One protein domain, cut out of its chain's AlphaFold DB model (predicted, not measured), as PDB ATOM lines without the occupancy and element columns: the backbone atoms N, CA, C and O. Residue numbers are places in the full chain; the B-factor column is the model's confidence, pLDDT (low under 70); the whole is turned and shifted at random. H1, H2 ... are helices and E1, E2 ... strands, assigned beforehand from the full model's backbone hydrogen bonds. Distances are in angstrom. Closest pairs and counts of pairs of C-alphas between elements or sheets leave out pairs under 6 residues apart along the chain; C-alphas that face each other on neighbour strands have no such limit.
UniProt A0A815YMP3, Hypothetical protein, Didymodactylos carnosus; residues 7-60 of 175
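This is residues 7 to 60 of the 175 residues of the protein "Hypothetical protein" of Didymodactylos carnosus (UniProt A0A815YMP3). A long helix, H1, packs over a small two-stranded hairpin, E1 and E2, and a single turn of helix, H2, sits on the side of E1 away from E2. The bend before H1 sticks out at residues 23 to 28, of which 26 to 28 belong to H1. The printed part has 54 residues, with two named strands and then two named helices in the order E1, E2, H1, H2; the sheet, E1 - E2, is antiparallel, and the class is mixed, helices and strands. The whole is compact, with a radius of gyration of the C-alphas of 10.8 A and spans of 29 by 25 by 20 A.

E1, residues 7 to 9, and E2, residues 17 to 20, form an antiparallel hairpin, with 151 degrees between their directions. N 8 and O 18 are 3.0 A apart and N 18 and O 8 are 2.8 A apart, both within hydrogen-bond range. The closest C-alphas of E1 and H1, residues 26 to 42, are those of Leu 7 and Gly 33, 5.1 A apart; those of E2 and H1 are Ile 19 and Gly 33, 5.7 A apart. The closest C-alphas of E1 and H2, residues 49 to 52, are those of Leu 7 and Tyr 52, 5.1 A apart. H1 and H2 are close but not clearly touching, with the closest C-alphas, Val 36 and Lys 49, 6.3 A apart. E2 and H2 are apart. In H1, 11 of 13 O i to N i+4 pairs are within hydrogen-bond range; H2 is too short for such a pair.

E1 begins at C-alpha 7 (316.633, 333.261, 431.228), and E2 measures 9.9 A from first to last C-alpha. H1 measures 23.5 A and ends at C-alpha 42 (321.404, 347.495, 429.489). H2 ends at C-alpha 52 (320.557, 330.551, 433.018).

The two C-alphas farthest apart are those of Tyr 42 and Lys 60, at 32.6 A. The printed part has no cut, and no link between its named elements is long. Its mean pLDDT is 90.2, with residues 58 to 60 under 70.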
ATOM      1  N   LEU A   7     316.823 331.835 430.966       95.19
ATOM      2  CA  LEU A   7     316.633 333.261 431.228       95.19
ATOM      3  C   LEU A   7     317.694 334.050 430.455       95.19
ATOM      4  O   LEU A   7     318.873 333.984 430.794       95.19
ATOM      5  N   GLY A   8     317.298 334.802 429.431       95.56
ATOM      6  CA  GLY A   8     318.238 335.637 428.679       95.56
ATOM      7  C   GLY A   8     317.918 335.761 427.195       95.56
ATOM      8  O   GLY A   8     316.773 335.590 426.783       95.56
ATOM      9  N   LEU A   9     318.931 336.101 426.394       96.06
ATOM     10  CA  LEU A   9     318.799 336.289 424.947       96.06
ATOM     11  C   LEU A   9     318.449 334.961 424.259       96.06
ATOM     12  O   LEU A   9     319.122 333.953 424.466       96.06
ATOM     13  N   ASN A  10     317.408 334.966 423.428       95.44
ATOM     14  CA  ASN A  10     317.019 333.794 422.658       95.44
ATOM     15  C   ASN A  10     318.142 333.420 421.670       95.44
ATOM     16  O   ASN A  10     318.617 334.300 420.942       95.44
ATOM     17  N   PRO A  11     318.580 332.149 421.606       92.50
ATOM     18  CA  PRO A  11     319.687 331.763 420.742       92.50
ATOM     19  C   PRO A  11     319.381 332.072 419.271       92.50
ATOM     20  O   PRO A  11     318.370 331.632 418.729       92.50
ATOM     21  N   GLY A  12     320.275 332.819 418.618       92.19
ATOM     22  CA  GLY A  12     320.130 333.235 417.217       92.19
ATOM     23  C   GLY A  12     319.435 334.585 417.010       92.19
ATOM     24  O   GLY A  12     319.536 335.144 415.917       92.19
ATOM     25  N   ASP A  13     318.812 335.150 418.043       94.62
ATOM     26  CA  ASP A  13     318.226 336.487 417.994       94.62
ATOM     27  C   ASP A  13     319.183 337.559 418.523       94.62
ATOM     28  O   ASP A  13     320.156 337.285 419.221       94.62
ATOM     29  N   LYS A  14     318.898 338.823 418.187       92.06
ATOM     30  CA  LYS A  14     319.681 339.984 418.648       92.06
ATOM     31  C   LYS A  14     319.000 340.783 419.759       92.06
ATOM     32  O   LYS A  14     319.655 341.568 420.435       92.06
ATOM     33  N   ASN A  15     317.686 340.646 419.900       94.44
ATOM     34  CA  ASN A  15     316.867 341.501 420.761       94.44
ATOM     35  C   ASN A  15     315.595 340.811 421.288       94.44
ATOM     36  O   ASN A  15     314.690 341.494 421.765       94.44
ATOM     37  N   ILE A  16     315.513 339.481 421.203       96.94
ATOM     38  CA  ILE A  16     314.421 338.697 421.788       96.94
ATOM     39  C   ILE A  16     314.947 338.041 423.058       96.94
ATOM     40  O   ILE A  16     315.914 337.289 423.007       96.94
ATOM     41  N   TYR A  17     314.308 338.323 424.190       95.94
ATOM     42  CA  TYR A  17     314.672 337.775 425.493       95.94
ATOM     43  C   TYR A  17     313.567 336.849 425.986       95.94
ATOM     44  O   TYR A  17     312.385 337.172 425.867       95.94
ATOM     45  N   ILE A  18     313.951 335.704 426.540       95.19
ATOM     46  CA  ILE A  18     313.027 334.664 426.988       95.19
ATOM     47  C   ILE A  18     313.201 334.375 428.474       95.19
ATOM     48  O   ILE A  18     314.296 334.456 429.028       95.19
ATOM     49  N   ILE A  19     312.084 334.016 429.102       94.31
ATOM     50  CA  ILE A  19     312.008 333.447 430.445       94.31
ATOM     51  C   ILE A  19     311.132 332.202 430.308       94.31
ATOM     52  O   ILE A  19     309.915 332.315 430.173       94.31
ATOM     53  N   THR A  20     311.748 331.023 430.233       91.31
ATOM     54  CA  THR A  20     311.045 329.758 429.953       91.31
ATOM     55  C   THR A  20     311.701 328.569 430.658       91.31
ATOM     56  O   THR A  20     312.744 328.709 431.290       91.31
ATOM     57  N   GLY A  21     311.096 327.383 430.569       88.38
ATOM     58  CA  GLY A  21     311.644 326.153 431.151       88.38
ATOM     59  C   GLY A  21     311.645 326.142 432.683       88.38
ATOM     60  O   GLY A  21     312.479 325.480 433.293       88.38
ATOM     61  N   ASP A  22     310.723 326.865 433.325       86.56
ATOM     62  CA  ASP A  22     310.706 327.070 434.779       86.56
ATOM     63  C   ASP A  22     310.358 325.827 435.613       86.56
ATOM     64  O   ASP A  22     310.432 325.880 436.840       86.56
ATOM     65  N   SER A  23     309.990 324.713 434.975       82.12
ATOM     66  CA  SER A  23     309.731 323.428 435.639       82.12
ATOM     67  C   SER A  23     308.728 323.522 436.807       82.12
ATOM     68  O   SER A  23     308.874 322.824 437.806       82.12
ATOM     69  N   GLY A  24     307.717 324.398 436.704       79.25
ATOM     70  CA  GLY A  24     306.682 324.585 437.728       79.25
ATOM     71  C   GLY A  24     307.021 325.621 438.806       79.25
ATOM     72  O   GLY A  24     306.241 325.812 439.736       79.25
ATOM     73  N   THR A  25     308.154 326.320 438.684       82.56
ATOM     74  CA  THR A  25     308.601 327.377 439.615       82.56
ATOM     75  C   THR A  25     308.541 328.778 438.996       82.56
ATOM     76  O   THR A  25     309.249 329.697 439.414       82.56
ATOM     77  N   GLY A  26     307.658 328.961 438.007       82.88
ATOM     78  CA  GLY A  26     307.519 330.178 437.207       82.88
ATOM     79  C   GLY A  26     307.449 331.479 438.004       82.88
ATOM     80  O   GLY A  26     308.099 332.440 437.611       82.88
ATOM     81  N   MET A  27     306.754 331.523 439.146       84.50
ATOM     82  CA  MET A  27     306.672 332.750 439.958       84.50
ATOM     83  C   MET A  27     308.041 333.204 440.487       84.50
ATOM     84  O   MET A  27     308.373 334.382 440.391       84.50
ATOM     85  N   THR A  28     308.864 332.282 440.990       82.06
ATOM     86  CA  THR A  28     310.213 332.595 441.489       82.06
ATOM     87  C   THR A  28     311.158 332.935 440.336       82.06
ATOM     88  O   THR A  28     311.896 333.922 440.382       82.06
ATOM     89  N   ASN A  29     311.102 332.141 439.266       89.56
ATOM     90  CA  ASN A  29     312.002 332.285 438.125       89.56
ATOM     91  C   ASN A  29     311.695 333.523 437.274       89.56
ATOM     92  O   ASN A  29     312.608 334.058 436.651       89.56
ATOM     93  N   GLN A  30     310.457 334.025 437.276       88.56
ATOM     94  CA  GLN A  30     310.102 335.278 436.604       88.56
ATOM     95  C   GLN A  30     310.850 336.475 437.187       88.56
ATOM     96  O   GLN A  30     311.347 337.303 436.427       88.56
ATOM     97  N   THR A  31     310.980 336.568 438.513       92.12
ATOM     98  CA  THR A  31     311.711 337.677 439.145       92.12
ATOM     99  C   THR A  31     313.195 337.634 438.795       92.12
ATOM    100  O   THR A  31     313.753 338.645 438.372       92.12
ATOM    101  N   ILE A  32     313.826 336.463 438.912       93.00
ATOM    102  CA  ILE A  32     315.240 336.281 438.545       93.00
ATOM    103  C   ILE A  32     315.430 336.569 437.051       93.00
ATOM    104  O   ILE A  32     316.329 337.316 436.672       93.00
ATOM    105  N   GLY A  33     314.537 336.049 436.209       94.62
ATOM    106  CA  GLY A  33     314.562 336.251 434.764       94.62
ATOM    107  C   GLY A  33     314.435 337.709 434.362       94.62
ATOM    108  O   GLY A  33     315.170 338.165 433.495       94.62
ATOM    109  N   ALA A  34     313.567 338.467 435.030       95.00
ATOM    110  CA  ALA A  34     313.431 339.896 434.789       95.00
ATOM    111  C   ALA A  34     314.725 340.659 435.115       95.00
ATOM    112  O   ALA A  34     315.104 341.549 434.356       95.00
ATOM    113  N   LEU A  35     315.426 340.299 436.199       95.25
ATOM    114  CA  LEU A  35     316.712 340.906 436.562       95.25
ATOM    115  C   LEU A  35     317.805 340.576 435.539       95.25
ATOM    116  O   LEU A  35     318.496 341.483 435.080       95.25
ATOM    117  N   VAL A  36     317.913 339.304 435.142       96.06
ATOM    118  CA  VAL A  36     318.883 338.857 434.130       96.06
ATOM    119  C   VAL A  36     318.619 339.547 432.792       96.06
ATOM    120  O   VAL A  36     319.520 340.167 432.233       96.06
ATOM    121  N   CYS A  37     317.381 339.514 432.291       96.69
ATOM    122  CA  CYS A  37     317.027 340.141 431.018       96.69
ATOM    123  C   CYS A  37     317.241 341.658 431.043       96.69
ATOM    124  O   CYS A  37     317.776 342.201 430.081       96.69
ATOM    125  N   ARG A  38     316.877 342.343 432.137       96.88
ATOM    126  CA  ARG A  38     317.147 343.778 432.315       96.88
ATOM    127  C   ARG A  38     318.637 344.072 432.158       96.88
ATOM    128  O   ARG A  38     318.997 344.959 431.391       96.88
ATOM    129  N   ASP A  39     319.486 343.345 432.878       97.31
ATOM    130  CA  ASP A  39     320.926 343.603 432.876       97.31
ATOM    131  C   ASP A  39     321.534 343.347 431.496       97.31
ATOM    132  O   ASP A  39     322.262 344.198 430.988       97.31
ATOM    133  N   LEU A  40     321.136 342.263 430.823       95.75
ATOM    134  CA  LEU A  40     321.558 341.987 429.448       95.75
ATOM    135  C   LEU A  40     321.117 343.085 428.463       95.75
ATOM    136  O   LEU A  40     321.910 343.490 427.615       95.75
ATOM    137  N   ILE A  41     319.893 343.611 428.599       96.25
ATOM    138  CA  ILE A  41     319.376 344.711 427.763       96.25
ATOM    139  C   ILE A  41     320.201 345.991 427.949       96.25
ATOM    140  O   ILE A  41     320.478 346.688 426.974       96.25
ATOM    141  N   TYR A  42     320.599 346.308 429.184       96.88
ATOM    142  CA  TYR A  42     321.404 347.495 429.489       96.88
ATOM    143  C   TYR A  42     322.918 347.275 429.344       96.88
ATOM    144  O   TYR A  42     323.683 348.215 429.557       96.88
ATOM    145  N   GLY A  43     323.370 346.067 428.989       94.69
ATOM    146  CA  GLY A  43     324.795 345.731 428.915       94.69
ATOM    147  C   GLY A  43     325.494 345.708 430.281       94.69
ATOM    148  O   GLY A  43     326.703 345.919 430.359       94.69
ATOM    149  N   ILE A  44     324.739 345.484 431.355       97.19
ATOM    150  CA  ILE A  44     325.244 345.327 432.719       97.19
ATOM    151  C   ILE A  44     325.660 343.865 432.903       97.19
ATOM    152  O   ILE A  44     324.909 342.949 432.565       97.19
ATOM    153  N   ASP A  45     326.857 343.633 433.444       94.75
ATOM    154  CA  ASP A  45     327.297 342.274 433.754       94.75
ATOM    155  C   ASP A  45     326.451 341.684 434.890       94.75
ATOM    156  O   ASP A  45     326.271 342.309 435.936       94.75
ATOM    157  N   ASN A  46     325.915 340.482 434.674       95.94
ATOM    158  CA  ASN A  46     325.043 339.809 435.628       95.94
ATOM    159  C   ASN A  46     325.668 338.470 436.057       95.94
ATOM    160  O   ASN A  46     325.953 337.635 435.195       95.94
ATOM    161  N   PRO A  47     325.827 338.218 437.371       95.25
ATOM    162  CA  PRO A  47     326.499 337.022 437.883       95.25
ATOM    163  C   PRO A  47     325.759 335.711 437.580       95.25
ATOM    164  O   PRO A  47     326.325 334.633 437.743       95.25
ATOM    165  N   TRP A  48     324.495 335.777 437.162       94.31
ATOM    166  CA  TRP A  48     323.662 334.614 436.869       94.31
ATOM    167  C   TRP A  48     323.501 334.332 435.370       94.31
ATOM    168  O   TRP A  48     322.883 333.326 435.020       94.31
ATOM    169  N   LYS A  49     324.051 335.179 434.485       93.00
ATOM    170  CA  LYS A  49     323.830 335.083 433.031       93.00
ATOM    171  C   LYS A  49     324.237 333.723 432.451       93.00
ATOM    172  O   LYS A  49     323.493 333.164 431.658       93.00
ATOM    173  N   ASP A  50     325.360 333.160 432.901       91.81
ATOM    174  CA  ASP A  50     325.908 331.917 432.341       91.81
ATOM    175  C   ASP A  50     325.143 330.681 432.840       91.81
ATOM    176  O   ASP A  50     324.979 329.699 432.118       91.81
ATOM    177  N   ILE A  51     324.635 330.729 434.078       91.81
ATOM    178  CA  ILE A  51     323.878 329.626 434.694       91.81
ATOM    179  C   ILE A  51     322.530 329.446 433.989       91.81
ATOM    180  O   ILE A  51     322.078 328.317 433.786       91.81
ATOM    181  N   TYR A  52     321.889 330.555 433.618       92.62
ATOM    182  CA  TYR A  52     320.557 330.551 433.018       92.62
ATOM    183  C   TYR A  52     320.552 330.734 431.497       92.62
ATOM    184  O   TYR A  52     319.465 330.744 430.917       92.62
ATOM    185  N   ASP A  53     321.722 330.821 430.854       93.25
ATOM    186  CA  ASP A  53     321.856 331.066 429.414       93.25
ATOM    187  C   ASP A  53     320.954 330.110 428.603       93.25
ATOM    188  O   ASP A  53     321.087 328.882 428.719       93.25
ATOM    189  N   PRO A  54     320.034 330.640 427.772       92.94
ATOM    190  CA  PRO A  54     319.250 329.862 426.816       92.94
ATOM    191  C   PRO A  54     320.052 328.915 425.909       92.94
ATOM    192  O   PRO A  54     319.523 327.899 425.463       92.94
ATOM    193  N   SER A  55     321.323 329.217 425.650       90.31
ATOM    194  CA  SER A  55     322.232 328.435 424.804       90.31
ATOM    195  C   SER A  55     322.965 327.317 425.554       90.31
ATOM    196  O   SER A  55     323.750 326.578 424.942       90.31
ATOM    197  N   ARG A  56     322.753 327.172 426.873       88.69
ATOM    198  CA  ARG A  56     323.487 326.192 427.681       88.69
ATOM    199  C   ARG A  56     323.225 324.761 427.198       88.69
ATOM    200  O   ARG A  56     322.088 324.330 426.997       88.69
ATOM    201  N   GLN A  57     324.298 323.992 427.034       70.88
ATOM    202  CA  GLN A  57     324.217 322.606 426.577       70.88
ATOM    203  C   GLN A  57     323.844 321.682 427.744       70.88
ATOM    204  O   GLN A  57     324.640 321.437 428.651       70.88
ATOM    205  N   MET A  58     322.636 321.119 427.714       66.62
ATOM    206  CA  MET A  58     322.188 320.141 428.709       66.62
ATOM    207  C   MET A  58     322.722 318.739 428.380       66.62
ATOM    208  O   MET A  58     322.061 317.939 427.722       66.62
ATOM    209  N   VAL A  59     323.902 318.396 428.896       58.72
ATOM    210  CA  VAL A  59     324.585 317.112 428.619       58.72
ATOM    211  C   VAL A  59     323.828 315.874 429.169       58.72
ATOM    212  O   VAL A  59     324.143 314.741 428.822       58.72
ATOM    213  N   LYS A  60     322.782 316.048 429.996       56.16
ATOM    214  CA  LYS A  60     322.060 314.953 430.693       56.16
ATOM    215  C   LYS A  60     320.597 314.740 430.266       56.16
ATOM    216  O   LYS A  60     319.820 314.132 430.998       56.16
TER     217      LYS A  60